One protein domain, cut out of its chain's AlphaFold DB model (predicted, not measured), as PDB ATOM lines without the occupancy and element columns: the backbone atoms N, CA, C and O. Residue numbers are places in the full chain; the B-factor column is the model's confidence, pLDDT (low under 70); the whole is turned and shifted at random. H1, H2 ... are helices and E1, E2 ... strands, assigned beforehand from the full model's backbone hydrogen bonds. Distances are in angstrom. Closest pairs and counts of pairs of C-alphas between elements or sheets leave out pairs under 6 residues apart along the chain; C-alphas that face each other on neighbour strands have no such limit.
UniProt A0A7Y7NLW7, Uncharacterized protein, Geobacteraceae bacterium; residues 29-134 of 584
ATOM      1  N   LEU A  29     132.453  73.925  99.247       91.12
ATOM      2  CA  LEU A  29     133.768  74.236  99.821       91.12
ATOM      3  C   LEU A  29     133.901  73.877 101.309       91.12
ATOM      4  O   LEU A  29     135.035  73.719 101.760       91.12
ATOM      5  N   ASP A  30     132.800  73.647 102.034       89.31
ATOM      6  CA  ASP A  30     132.839  73.182 103.430       89.31
ATOM      7  C   ASP A  30     133.482  71.789 103.521       89.31
ATOM      8  O   ASP A  30     134.316  71.516 104.386       89.31
ATOM      9  N   CYS A  31     133.137  70.911 102.573       85.69
ATOM     10  CA  CYS A  31     133.697  69.562 102.446       85.69
ATOM     11  C   CYS A  31     135.055  69.536 101.731       85.69
ATOM     12  O   CYS A  31     135.830  68.590 101.892       85.69
ATOM     13  N   HIS A  32     135.348  70.555 100.917       86.50
ATOM     14  CA  HIS A  32     136.520  70.602 100.040       86.50
ATOM     15  C   HIS A  32     137.437  71.820 100.286       86.50
ATOM     16  O   HIS A  32     137.907  72.436  99.322       86.50
ATOM     17  N   PRO A  33     137.803  72.148 101.542       86.38
ATOM     18  CA  PRO A  33     138.539  73.376 101.859       86.38
ATOM     19  C   PRO A  33     139.944  73.411 101.237       86.38
ATOM     20  O   PRO A  33     140.485  74.477 100.946       86.38
ATOM     21  N   GLY A  34     140.536  72.243 100.958       82.56
ATOM     22  CA  GLY A  34     141.838  72.142 100.291       82.56
ATOM     23  C   GLY A  34     141.863  72.708  98.865       82.56
ATOM     24  O   GLY A  34     142.936  73.070  98.383       82.56
ATOM     25  N   ILE A  35     140.703  72.823  98.206       87.50
ATOM     26  CA  ILE A  35     140.590  73.374  96.846       87.50
ATOM     27  C   ILE A  35     140.841  74.882  96.830       87.50
ATOM     28  O   ILE A  35     141.411  75.390  95.868       87.50
ATOM     29  N   ILE A  36     140.514  75.582  97.919       88.38
ATOM     30  CA  ILE A  36     140.709  77.032  98.030       88.38
ATOM     31  C   ILE A  36     142.181  77.390  97.817       88.38
ATOM     32  O   ILE A  36     142.499  78.218  96.965       88.38
ATOM     33  N   LYS A  37     143.089  76.695  98.517       85.81
ATOM     34  CA  LYS A  37     144.538  76.911  98.385       85.81
ATOM     35  C   LYS A  37     145.029  76.646  96.958       85.81
ATOM     36  O   LYS A  37     145.874  77.381  96.464       85.81
ATOM     37  N   GLN A  38     144.529  75.594  96.310       85.94
ATOM     38  CA  GLN A  38     144.953  75.232  94.953       85.94
ATOM     39  C   GLN A  38     144.525  76.302  93.942       85.94
ATOM     40  O   GLN A  38     145.352  76.763  93.151       85.94
ATOM     41  N   MET A  39     143.266  76.746  94.026       87.94
ATOM     42  CA  MET A  39     142.705  77.741  93.112       87.94
ATOM     43  C   MET A  39     143.365  79.108  93.294       87.94
ATOM     44  O   MET A  39     143.723  79.747  92.312       87.94
ATOM     45  N   GLN A  40     143.599  79.522  94.543       84.12
ATOM     46  CA  GLN A  40     144.306  80.766  94.869       84.12
ATOM     47  C   GLN A  40     145.816  80.711  94.590       84.12
ATOM     48  O   GLN A  40     146.482  81.745  94.611       84.12
ATOM     49  N   GLY A  41     146.377  79.518  94.380       80.50
ATOM     50  CA  GLY A  41     147.796  79.318  94.108       80.50
ATOM     51  C   GLY A  41     148.154  79.658  92.664       80.50
ATOM     52  O   GLY A  41     148.574  80.773  92.353       80.50
ATOM     53  N   SER A  42     148.043  78.663  91.784       83.19
ATOM     54  CA  SER A  42     148.498  78.758  90.394       83.19
ATOM     55  C   SER A  42     147.404  78.520  89.353       83.19
ATOM     56  O   SER A  42     147.735  78.350  88.186       83.19
ATOM     57  N   SER A  43     146.120  78.482  89.727       89.06
ATOM     58  CA  SER A  43     145.031  78.236  88.770       89.06
ATOM     59  C   SER A  43     144.783  79.428  87.838       89.06
ATOM     60  O   SER A  43     144.871  80.587  88.247       89.06
ATOM     61  N   HIS A  44     144.421  79.142  86.580       89.25
ATOM     62  CA  HIS A  44     143.944  80.164  85.641       89.25
ATOM     63  C   HIS A  44     142.421  80.217  85.488       89.25
ATOM     64  O   HIS A  44     141.934  81.065  84.748       89.25
ATOM     65  N   HIS A  45     141.673  79.312  86.129       91.00
ATOM     66  CA  HIS A  45     140.231  79.192  85.891       91.00
ATOM     67  C   HIS A  45     139.408  80.294  86.566       91.00
ATOM     68  O   HIS A  45     138.432  80.745  85.983       91.00
ATOM     69  N   ILE A  46     139.786  80.713  87.778       91.44
ATOM     70  CA  ILE A  46     139.070  81.739  88.549       91.44
ATOM     71  C   ILE A  46     140.095  82.754  89.023       91.44
ATOM     72  O   ILE A  46     140.980  82.421  89.812       91.44
ATOM     73  N   GLN A  47     140.008  83.980  88.521       88.31
ATOM     74  CA  GLN A  47     140.996  85.013  88.791       88.31
ATOM     75  C   GLN A  47     140.350  86.393  88.931       88.31
ATOM     76  O   GLN A  47     139.316  86.695  88.342       88.31
ATOM     77  N   GLY A  48     140.987  87.287  89.691       86.44
ATOM     78  CA  GLY A  48     140.489  88.654  89.888       86.44
ATOM     79  C   GLY A  48     139.135  88.756  90.608       86.44
ATOM     80  O   GLY A  48     138.565  89.839  90.646       86.44
ATOM     81  N   THR A  49     138.642  87.656  91.180       91.31
ATOM     82  CA  THR A  49     137.445  87.595  92.022       91.31
ATOM     83  C   THR A  49     137.683  86.610  93.176       91.31
ATOM     84  O   THR A  49     138.409  85.627  92.983       91.31
ATOM     85  N   PRO A  50     137.121  86.839  94.377       91.62
ATOM     86  CA  PRO A  50     137.159  85.857  95.456       91.62
ATOM     87  C   PRO A  50     136.488  84.539  95.050       91.62
ATOM     88  O   PRO A  50     135.393  84.540  94.492       91.62
ATOM     89  N   LEU A  51     137.130  83.411  95.363       92.69
ATOM     90  CA  LEU A  51     136.562  82.079  95.152       92.69
ATOM     91  C   LEU A  51     135.325  81.874  96.041       92.69
ATOM     92  O   LEU A  51     135.381  82.120  97.244       92.69
ATOM     93  N   THR A  52     134.244  81.355  95.460       92.94
ATOM     94  CA  THR A  52     133.012  80.986  96.175       92.94
ATOM     95  C   THR A  52     132.552  79.585  95.774       92.94
ATOM     96  O   THR A  52     132.915  79.089  94.706       92.94
ATOM     97  N   SER A  53     131.712  78.941  96.592       93.50
ATOM     98  CA  SER A  53     131.156  77.616  96.266       93.50
ATOM     99  C   SER A  53     130.318  77.617  94.982       93.50
ATOM    100  O   SER A  53     130.266  76.601  94.293       93.50
ATOM    101  N   GLY A  54     129.719  78.756  94.607       94.06
ATOM    102  CA  GLY A  54     128.971  78.897  93.352       94.06
ATOM    103  C   GLY A  54     129.832  78.671  92.107       94.06
ATOM    104  O   GLY A  54     129.330  78.236  91.073       94.06
ATOM    105  N   HIS A  55     131.153  78.867  92.194       95.25
ATOM    106  CA  HIS A  55     132.060  78.591  91.076       95.25
ATOM    107  C   HIS A  55     132.157  77.102  90.728       95.25
ATOM    108  O   HIS A  55     132.431  76.771  89.574       95.25
ATOM    109  N   CYS A  56     131.867  76.201  91.672       95.00
ATOM    110  CA  CYS A  56     131.839  74.760  91.421       95.00
ATOM    111  C   CYS A  56     130.762  74.376  90.390       95.00
ATOM    112  O   CYS A  56     130.952  73.411  89.647       95.00
ATOM    113  N   TYR A  57     129.672  75.153  90.297       95.94
ATOM    114  CA  TYR A  57     128.550  74.915  89.382       95.94
ATOM    115  C   TYR A  57     128.991  74.809  87.923       95.94
ATOM    116  O   TYR A  57     128.472  73.980  87.175       95.94
ATOM    117  N   ALA A  58     129.972  75.618  87.514       95.81
ATOM    118  CA  ALA A  58     130.468  75.630  86.143       95.81
ATOM    119  C   ALA A  58     131.100  74.290  85.733       95.81
ATOM    120  O   ALA A  58     131.033  73.914  84.564       95.81
ATOM    121  N   CYS A  59     131.688  73.553  86.678       96.00
ATOM    122  CA  CYS A  59     132.458  72.344  86.391       96.00
ATOM    123  C   CYS A  59     131.750  71.056  86.823       96.00
ATOM    124  O   CYS A  59     131.918  70.028  86.168       96.00
ATOM    125  N   HIS A  60     130.951  71.108  87.890       95.75
ATOM    126  CA  HIS A  60     130.386  69.936  88.549       95.75
ATOM    127  C   HIS A  60     128.859  69.958  88.520       95.75
ATOM    128  O   HIS A  60     128.224  70.973  88.806       95.75
ATOM    129  N   TRP A  61     128.255  68.806  88.231       96.06
ATOM    130  CA  TRP A  61     126.816  68.604  88.428       96.06
ATOM    131  C   TRP A  61     126.435  68.516  89.910       96.06
ATOM    132  O   TRP A  61     125.293  68.769  90.272       96.06
ATOM    133  N   GLU A  62     127.405  68.201  90.766       93.44
ATOM    134  CA  GLU A  62     127.274  68.085  92.224       93.44
ATOM    135  C   GLU A  62     127.062  69.428  92.930       93.44
ATOM    136  O   GLU A  62     126.673  69.448  94.094       93.44
ATOM    137  N   ALA A  63     127.312  70.538  92.240       94.75
ATOM    138  CA  ALA A  63     127.070  71.880  92.740       94.75
ATOM    139  C   ALA A  63     125.787  72.444  92.120       94.75
ATOM    140  O   ALA A  63     125.532  72.257  90.928       94.75
ATOM    141  N   ALA A  64     124.993  73.150  92.917       93.56
ATOM    142  CA  ALA A  64     123.931  74.031  92.445       93.56
ATOM    143  C   ALA A  64     124.484  75.437  92.145       93.56
ATOM    144  O   ALA A  64     125.628  75.753  92.473       93.56
ATOM    145  N   ILE A  65     123.682  76.283  91.491       92.69
ATOM    146  CA  ILE A  65     124.112  77.618  91.034       92.69
ATOM    147  C   ILE A  65     124.505  78.556  92.186       92.69
ATOM    148  O   ILE A  65     125.379  79.403  92.026       92.69
ATOM    149  N   ASP A  66     123.894  78.377  93.356       92.38
ATOM    150  CA  ASP A  66     124.204  79.098  94.593       92.38
ATOM    151  C   ASP A  66     125.411  78.507  95.351       92.38
ATOM    152  O   ASP A  66     125.845  79.056  96.362       92.38
ATOM    153  N   GLY A  67     125.987  77.409  94.851       92.25
ATOM    154  CA  GLY A  67     127.098  76.695  95.474       92.25
ATOM    155  C   GLY A  67     126.690  75.658  96.518       92.25
ATOM    156  O   GLY A  67     127.577  75.025  97.101       92.25
ATOM    157  N   SER A  68     125.388  75.469  96.749       93.62
ATOM    158  CA  SER A  68     124.888  74.383  97.588       93.62
ATOM    159  C   SER A  68     125.133  73.020  96.937       93.62
ATOM    160  O   SER A  68     125.358  72.896  95.727       93.62
ATOM    161  N   ILE A  69     125.136  71.972  97.757       92.56
ATOM    162  CA  ILE A  69     125.354  70.604  97.286       92.56
ATOM    163  C   ILE A  69     124.077  70.086  96.615       92.56
ATOM    164  O   ILE A  69     123.028  69.967  97.246       92.56
ATOM    165  N   ASN A  70     124.177  69.689  95.348       91.88
ATOM    166  CA  ASN A  70     123.106  68.987  94.660       91.88
ATOM    167  C   ASN A  70     123.130  67.493  95.029       91.88
ATOM    168  O   ASN A  70     123.886  66.707  94.452       91.88
ATOM    169  N   GLU A  71     122.277  67.092  95.976       88.50
ATOM    170  CA  GLU A  71     122.209  65.714  96.487       88.50
ATOM    171  C   GLU A  71     121.863  64.664  95.409       88.50
ATOM    172  O   GLU A  71     122.220  63.495  95.571       88.50
ATOM    173  N   GLN A  72     121.243  65.050  94.282       88.19
ATOM    174  CA  GLN A  72     120.961  64.130  93.169       88.19
ATOM    175  C   GLN A  72     122.250  63.595  92.526       88.19
ATOM    176  O   GLN A  72     122.313  62.432  92.112       88.19
ATOM    177  N   PHE A  73     123.276  64.442  92.424       89.94
ATOM    178  CA  PHE A  73     124.533  64.119  91.743       89.94
ATOM    179  C   PHE A  73     125.691  63.919  92.719       89.94
ATOM    180  O   PHE A  73     126.603  63.148  92.430       89.94
ATOM    181  N   HIS A  74     125.633  64.514  93.911       88.00
ATOM    182  CA  HIS A  74     126.621  64.321  94.966       88.00
ATOM    183  C   HIS A  74     126.415  62.970  95.676       88.00
ATOM    184  O   HIS A  74     125.941  62.869  96.811       88.00
ATOM    185  N   ARG A  75     126.779  61.886  94.983       69.69
ATOM    186  CA  ARG A  75     126.414  60.494  95.317       69.69
ATOM    187  C   ARG A  75     127.077  59.911  96.575       69.69
ATOM    188  O   ARG A  75     126.935  58.714  96.810       69.69
ATOM    189  N   LYS A  76     127.824  60.688  97.372       67.12
ATOM    190  CA  LYS A  76     128.631  60.217  98.528       67.12
ATOM    191  C   LYS A  76     129.495  58.976  98.213       67.12
ATOM    192  O   LYS A  76     129.814  58.194  99.106       67.12
ATOM    193  N   ARG A  77     129.862  58.765  96.942       69.75
ATOM    194  CA  ARG A  77     130.713  57.652  96.497       69.75
ATOM    195  C   ARG A  77     132.152  58.150  96.404       69.75
ATOM    196  O   ARG A  77     132.412  59.026  95.581       69.75
ATOM    197  N   PRO A  78     133.085  57.618  97.210       72.69
ATOM    198  CA  PRO A  78     134.468  58.069  97.181       72.69
ATOM    199  C   PRO A  78     135.086  57.947  95.783       72.69
ATOM    200  O   PRO A  78     135.037  56.885  95.162       72.69
ATOM    201  N   GLY A  79     135.690  59.037  95.311       79.69
ATOM    202  CA  GLY A  79     136.495  59.056  94.090       79.69
ATOM    203  C   GLY A  79     135.721  59.067  92.772       79.69
ATOM    204  O   GLY A  79     136.328  58.787  91.744       79.69
ATOM    205  N   MET A  80     134.423  59.376  92.786       88.81
ATOM    206  CA  MET A  80     133.615  59.595  91.581       88.81
ATOM    207  C   MET A  80     133.171  61.053  91.513       88.81
ATOM    208  O   MET A  80     132.836  61.628  92.546       88.81
ATOM    209  N   THR A  81     133.160  61.631  90.313       90.56
ATOM    210  CA  THR A  81     132.765  63.027  90.093       90.56
ATOM    211  C   THR A  81     132.001  63.177  88.783       90.56
ATOM    212  O   THR A  81     132.508  62.794  87.728       90.56
ATOM    213  N   ASP A  82     130.804  63.762  88.837       93.75
ATOM    214  CA  ASP A  82     130.015  64.100  87.644       93.75
ATOM    215  C   ASP A  82     130.386  65.501  87.123       93.75
ATOM    216  O   ASP A  82     130.029  66.534  87.698       93.75
ATOM    217  N   LEU A  83     131.115  65.532  86.006       96.31
ATOM    218  CA  LEU A  83     131.603  66.740  85.345       96.31
ATOM    219  C   LEU A  83     130.636  67.230  84.270       96.31
ATOM    220  O   LEU A  83     129.986  66.442  83.583       96.31
ATOM    221  N   VAL A  84     130.568  68.545  84.090       97.88
ATOM    222  CA  VAL A  84     129.711  69.199  83.094       97.88
ATOM    223  C   VAL A  84     130.371  69.180  81.717       97.88
ATOM    224  O   VAL A  84     131.510  69.604  81.572       97.88
ATOM    225  N   LEU A  85     129.659  68.753  80.677       98.06
ATOM    226  CA  LEU A  85     130.081  68.969  79.290       98.06
ATOM    227  C   LEU A  85     129.365  70.206  78.752       98.06
ATOM    228  O   LEU A  85     128.146  70.189  78.604       98.06
ATOM    229  N   TRP A  86     130.104  71.283  78.495       97.31
ATOM    230  CA  TRP A  86     129.523  72.555  78.071       97.31
ATOM    231  C   TRP A  86     128.936  72.504  76.658       97.31
ATOM    232  O   TRP A  86     129.493  71.887  75.745       97.31
ATOM    233  N   GLY A  87     127.794  73.179  76.498       96.19
ATOM    234  CA  GLY A  87     127.180  73.485  75.211       96.19
ATOM    235  C   GLY A  87     127.812  74.723  74.579       96.19
ATOM    236  O   GLY A  87     128.866  75.185  75.014       96.19
ATOM    237  N   ALA A  88     127.241  75.211  73.478       95.88
ATOM    238  CA  ALA A  88     127.753  76.381  72.766       95.88
ATOM    239  C   ALA A  88     127.298  77.644  73.497       95.88
ATOM    240  O   ALA A  88     126.101  77.852  73.669       95.88
ATOM    241  N   GLY A  89     128.231  78.451  73.983       94.56
ATOM    242  CA  GLY A  89     127.971  79.653  74.770       94.56
ATOM    243  C   GLY A  89     127.456  79.411  76.197       94.56
ATOM    244  O   GLY A  89     127.465  80.334  77.008       94.56
ATOM    245  N   THR A  90     126.983  78.204  76.527       95.06
ATOM    246  CA  THR A  90     126.177  77.981  77.735       95.06
ATOM    247  C   THR A  90     126.436  76.641  78.412       95.06
ATOM    248  O   THR A  90     126.578  75.600  77.759       95.06
ATOM    249  N   ARG A  91     126.366  76.650  79.745       96.44
ATOM    250  CA  ARG A  91     126.260  75.446  80.568       96.44
ATOM    251  C   ARG A  91     124.899  74.772  80.319       96.44
ATOM    252  O   ARG A  91     123.885  75.466  80.381       96.44
ATOM    253  N   PRO A  92     124.827  73.452  80.094       97.12
ATOM    254  CA  PRO A  92     123.547  72.757  79.990       97.12
ATOM    255  C   PRO A  92     122.739  72.800  81.294       97.12
ATOM    256  O   PRO A  92     123.308  72.813  82.390       97.12
ATOM    257  N   THR A  93     121.413  72.757  81.169       95.50
ATOM    258  CA  THR A  93     120.459  72.696  82.291       95.50
ATOM    259  C   THR A  93     120.021  71.270  82.627       95.50
ATOM    260  O   THR A  93     119.649  71.000  83.764       95.50
ATOM    261  N   GLU A  94     120.123  70.341  81.675       95.69
ATOM    262  CA  GLU A  94     119.741  68.938  81.848       95.69
ATOM    263  C   GLU A  94     120.957  68.018  81.943       95.69
ATOM    264  O   GLU A  94     121.919  68.153  81.179       95.69
ATOM    265  N   HIS A  95     120.897  67.040  82.850       95.94
ATOM    266  CA  HIS A  95     121.925  66.017  83.011       95.94
ATOM    267  C   HIS A  95     121.633  64.805  82.111       95.94
ATOM    268  O   HIS A  95     120.768  63.977  82.403       95.94
ATOM    269  N   VAL A  96     122.428  64.645  81.055       96.62
ATOM    270  CA  VAL A  96     122.358  63.541  80.098       96.62
ATOM    271  C   VAL A  96     123.743  62.921  79.960       96.62
ATOM    272  O   VAL A  96     124.663  63.524  79.393       96.62
ATOM    273  N   SER A  97     123.878  61.693  80.465       94.31
ATOM    274  CA  SER A  97     125.144  60.954  80.489       94.31
ATOM    275  C   SER A  97     125.790  60.881  79.104       94.31
ATOM    276  O   SER A  97     125.148  60.525  78.114       94.31
ATOM    277  N   GLY A  98     127.065  61.261  79.029       93.81
ATOM    278  CA  GLY A  98     127.875  61.254  77.813       93.81
ATOM    279  C   GLY A  98     127.628  62.423  76.853       93.81
ATOM    280  O   GLY A  98     128.450  62.610  75.948       93.81
ATOM    281  N   LYS A  99     126.554  63.205  77.052       95.81
ATOM    282  CA  LYS A  99     126.193  64.382  76.238       95.81
ATOM    283  C   LYS A  99     126.443  65.696  76.974       95.81
ATOM    284  O   LYS A  99     127.213  66.513  76.489       95.81
ATOM    285  N   THR A 100     125.819  65.881  78.135       97.69
ATOM    286  CA  THR A 100     125.948  67.084  78.980       97.69
ATOM    287  C   THR A 100     126.639  66.785  80.311       97.69
ATOM    288  O   THR A 100     126.995  67.703  81.052       97.69
ATOM    289  N   SER A 101     126.872  65.506  80.615       96.62
ATOM    290  CA  SER A 101     127.652  65.074  81.770       96.62
ATOM    291  C   SER A 101     128.666  63.987  81.434       96.62
ATOM    292  O   SER A 101     128.529  63.240  80.459       96.62
ATOM    293  N   LEU A 102     129.704  63.913  82.260       95.38
ATOM    294  CA  LEU A 102     130.759  62.921  82.181       95.38
ATOM    295  C   LEU A 102     131.142  62.457  83.587       95.38
ATOM    296  O   LEU A 102     131.549  63.266  84.413       95.38
ATOM    297  N   LEU A 103     131.057  61.152  83.832       93.56
ATOM    298  CA  LEU A 103     131.487  60.562  85.096       93.56
ATOM    299  C   LEU A 103     132.993  60.279  85.055       93.56
ATOM    300  O   LEU A 103     133.447  59.475  84.232       93.56
ATOM    301  N   PHE A 104     133.736  60.930  85.949       93.25
ATOM    302  CA  PHE A 104     135.163  60.723  86.177       93.25
ATOM    303  C   PHE A 104     135.412  59.900  87.449       93.25
ATOM    304  O   PHE A 104     134.807  60.162  88.487       93.25
ATOM    305  N   SER A 105     136.337  58.942  87.382       92.06
ATOM    306  CA  SER A 105     136.757  58.092  88.497       92.06
ATOM    307  C   SER A 105     138.224  58.310  88.863       92.06
ATOM    308  O   SER A 105     139.134  57.808  88.202       92.06
ATOM    309  N   SER A 106     138.491  58.965  89.992       89.38
ATOM    310  CA  SER A 106     139.861  59.113  90.484       89.38
ATOM    311  C   SER A 106     140.487  57.775  90.886       89.38
ATOM    312  O   SER A 106     141.702  57.656  90.902       89.38
ATOM    313  N   THR A 107     139.696  56.748  91.210       89.69
ATOM    314  CA  THR A 107     140.228  55.424  91.589       89.69
ATOM    315  C   THR A 107     140.798  54.641  90.406       89.69
ATOM    316  O   THR A 107     141.516  53.665  90.613       89.69
ATOM    317  N   ALA A 108     140.518  55.069  89.169       91.00
ATOM    318  CA  ALA A 108     141.115  54.483  87.973       91.00
ATOM    319  C   ALA A 108     142.535  55.008  87.697       91.00
ATOM    320  O   ALA A 108     143.270  54.376  86.933       91.00
ATOM    321  N   ILE A 109     142.943  56.122  88.315       88.38
ATOM    322  CA  ILE A 109     144.307  56.646  88.202       88.38
ATOM    323  C   ILE A 109     145.284  55.666  88.874       88.38
ATOM    324  O   ILE A 109     145.023  55.124  89.946       88.38
ATOM    325  N   GLY A 110     146.395  55.377  88.208       82.19
ATOM    326  CA  GLY A 110     147.364  54.353  88.575       82.19
ATOM    327  C   GLY A 110     146.913  52.923  88.262       82.19
ATOM    328  O   GLY A 110     147.477  51.981  88.823       82.19
ATOM    329  N   THR A 111     145.885  52.724  87.433       87.25
ATOM    330  CA  THR A 111     145.398  51.398  87.010       87.25
ATOM    331  C   THR A 111     145.479  51.236  85.490       87.25
ATOM    332  O   THR A 111     145.743  52.189  84.761       87.25
ATOM    333  N   LYS A 112     145.188  50.033  84.977       88.56
ATOM    334  CA  LYS A 112     145.135  49.779  83.524       88.56
ATOM    335  C   LYS A 112     144.116  50.655  82.777       88.56
ATOM    336  O   LYS A 112     144.286  50.879  81.585       88.56
ATOM    337  N   SER A 113     143.089  51.149  83.473       91.19
ATOM    338  CA  SER A 113     142.030  51.992  82.905       91.19
ATOM    339  C   SER A 113     142.342  53.489  82.980       91.19
ATOM    340  O   SER A 113     141.541  54.294  82.517       91.19
ATOM    341  N   GLU A 114     143.498  53.885  83.529       90.38
ATOM    342  CA  GLU A 114     143.847  55.295  83.723       90.38
ATOM    343  C   GLU A 114     143.725  56.102  82.428       90.38
ATOM    344  O   GLU A 114     143.126  57.167  82.431       90.38
ATOM    345  N   ARG A 115     144.252  55.608  81.303       90.50
ATOM    346  CA  ARG A 115     144.279  56.397  80.059       90.50
ATOM    347  C   ARG A 115     142.894  56.670  79.488       90.50
ATOM    348  O   ARG A 115     142.651  57.775  79.015       90.50
ATOM    349  N   GLU A 116     141.994  55.696  79.566       92.25
ATOM    350  CA  GLU A 116     140.591  55.884  79.181       92.25
ATOM    351  C   GLU A 116     139.925  56.928  80.085       92.25
ATOM    352  O   GLU A 116     139.177  57.781  79.611       92.25
ATOM    353  N   GLU A 117     140.249  56.907  81.378       93.50
ATOM    354  CA  GLU A 117     139.698  57.837  82.359       93.50
ATOM    355  C   GLU A 117     140.248  59.265  82.219       93.50
ATOM    356  O   GLU A 117     139.510  60.241  82.311       93.50
ATOM    357  N   VAL A 118     141.539  59.412  81.936       92.31
ATOM    358  CA  VAL A 118     142.184  60.707  81.694       92.31
ATOM    359  C   VAL A 118     141.673  61.321  80.380       92.31
ATOM    360  O   VAL A 118     141.414  62.523  80.331       92.31
ATOM    361  N   ALA A 119     141.423  60.518  79.339       93.94
ATOM    362  CA  ALA A 119     140.839  60.998  78.081       93.94
ATOM    363  C   ALA A 119     139.417  61.568  78.260       93.94
ATOM    364  O   ALA A 119     139.020  62.517  77.575       93.94
ATOM    365  N   LYS A 120     138.642  61.045  79.219       95.25
ATOM    366  CA  LYS A 120     137.348  61.631  79.598       95.25
ATOM    367  C   LYS A 120     137.500  63.056  80.138       95.25
ATOM    368  O   LYS A 120     136.710  63.923  79.771       95.25
ATOM    369  N   LEU A 121     138.525  63.328  80.949       94.50
ATOM    370  CA  LEU A 121     138.797  64.688  81.430       94.50
ATOM    371  C   LEU A 121     139.121  65.644  80.282       94.50
ATOM    372  O   LEU A 121     138.614  66.761  80.278       94.50
ATOM    373  N   SER A 122     139.879  65.208  79.272       96.31
ATOM    374  CA  SER A 122     140.108  66.033  78.080       96.31
ATOM    375  C   SER A 122     138.797  66.424  77.401       96.31
ATOM    376  O   SER A 122     138.643  67.577  77.017       96.31
ATOM    377  N   ARG A 123     137.801  65.527  77.319       96.88
ATOM    378  CA  ARG A 123     136.473  65.889  76.783       96.88
ATOM    379  C   ARG A 123     135.786  66.987  77.599       96.88
ATOM    380  O   ARG A 123     135.177  67.872  77.006       96.88
ATOM    381  N   HIS A 124     135.889  66.945  78.927       96.94
ATOM    382  CA  HIS A 124     135.382  68.015  79.789       96.94
ATOM    383  C   HIS A 124     136.095  69.341  79.501       96.94
ATOM    384  O   HIS A 124     135.437  70.325  79.162       96.94
ATOM    385  N   CYS A 125     137.430  69.348  79.530       96.62
ATOM    386  CA  CYS A 125     138.226  70.547  79.274       96.62
ATOM    387  C   CYS A 125     137.922  71.150  77.895       96.62
ATOM    388  O   CYS A 125     137.646  72.342  77.776       96.62
ATOM    389  N   LEU A 126     137.917  70.324  76.848       97.25
ATOM    390  CA  LEU A 126     137.668  70.758  75.474       97.25
ATOM    391  C   LEU A 126     136.220  71.203  75.250       97.25
ATOM    392  O   LEU A 126     135.985  72.034  74.379       97.25
ATOM    393  N   SER A 127     135.256  70.729  76.048       96.81
ATOM    394  CA  SER A 127     133.886  71.253  75.983       96.81
ATOM    395  C   SER A 127     133.811  72.735  76.374       96.81
ATOM    396  O   SER A 127     133.018  73.461  75.790       96.81
ATOM    397  N   CYS A 128     134.677  73.211  77.279       95.94
ATOM    398  CA  CYS A 128     134.803  74.633  77.620       95.94
ATOM    399  C   CYS A 128     135.784  75.373  76.698       95.94
ATOM    400  O   CYS A 128     135.511  76.487  76.265       95.94
ATOM    401  N   HIS A 129     136.933  74.769  76.383       96.44
ATOM    402  CA  HIS A 129     138.008  75.400  75.607       96.44
ATOM    403  C   HIS A 129     137.887  75.157  74.095       96.44
ATOM    404  O   HIS A 129     138.852  74.748  73.443       96.44
ATOM    405  N   ARG A 130     136.707  75.444  73.545       96.25
ATOM    406  CA  ARG A 130     136.375  75.314  72.119       96.25
ATOM    407  C   ARG A 130     135.858  76.624  71.532       96.25
ATOM    408  O   ARG A 130     135.523  77.551  72.266       96.25
ATOM    409  N   ASP A 131     135.822  76.706  70.203       96.06
ATOM    410  CA  ASP A 131     135.627  77.974  69.489       96.06
ATOM    411  C   ASP A 131     134.317  78.697  69.832       96.06
ATOM    412  O   ASP A 131     134.324  79.916  70.000       96.06
ATOM    413  N   ASP A 132     133.217  77.963  70.001       96.12
ATOM    414  CA  ASP A 132     131.903  78.523  70.353       96.12
ATOM    415  C   ASP A 132     131.810  79.030  71.806       96.12
ATOM    416  O   ASP A 132     130.851  79.710  72.165       96.12
ATOM    417  N   ASN A 133     132.824  78.739  72.624       96.94
ATOM    418  CA  ASN A 133     132.906  79.132  74.024       96.94
ATOM    419  C   ASN A 133     133.986  80.186  74.280       96.94
ATOM    420  O   ASN A 133     134.134  80.648  75.410       96.94
ATOM    421  N   ASN A 134     134.702  80.628  73.244       95.19
ATOM    422  CA  ASN A 134     135.798  81.591  73.344       95.19
ATOM    423  C   ASN A 134     135.434  82.903  74.054       95.19
ATOM    424  O   ASN A 134     136.320  83.533  74.628       95.19
TER     425      ASN A 134
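This is residues 29 to 134 of the 584 residues of an uncharacterized protein of Geobacteraceae bacterium (UniProt A0A7Y7NLW7). Little regular structure: loops make most of this domain, together with a hairpin of two antiparallel strands, E1 and E2, on which the longest helix, H3, packs; two short helices, H1 and H2, come earlier. The printed part has 106 residues, 40 of them in named elements, in the order H1 H2 E1 E2 H3, class mixed. It is compact, radius of gyration of the C-alphas 14.0 A, spanning 39 by 32 by 30 A.

H1, residues 34 to 42, is apart from H2, residues 53 to 58. The closest C-alphas of H2 and E1, residues 80 to 84, are those of Ala 58 and Val 84, 7.2 A. E1 and E2, residues 101 to 105, form an antiparallel hairpin at 152 degrees, with N 81 and O 104 within hydrogen-bond range at 2.9 A. The closest C-alphas of E2 and H3, residues 114 to 128, are those of Phe 104 and Glu 117, 6.6 A. O i to N i+4 pairs are within range in 3 of 5 for H1, 9 of 11 for H3 and 0 of 2 for H2, which has 3 of 3 O i to N i+3 pairs.

H1, 13.6 A, begins at C-alpha 34 (141.838, 72.142, 100.291). H2 is 10.3 A long, E1 13.4 A and E2 13.3 A. H3, 22.2 A, ends at C-alpha 128 (134.803, 74.633, 77.620).

The C-alphas farthest apart, Gly 48 and Lys 112, are 39.7 A apart. The printed part has no cut. The links H2 to E1 and E1 to E2 are long. Residues 75 to 77 have pLDDT under 70.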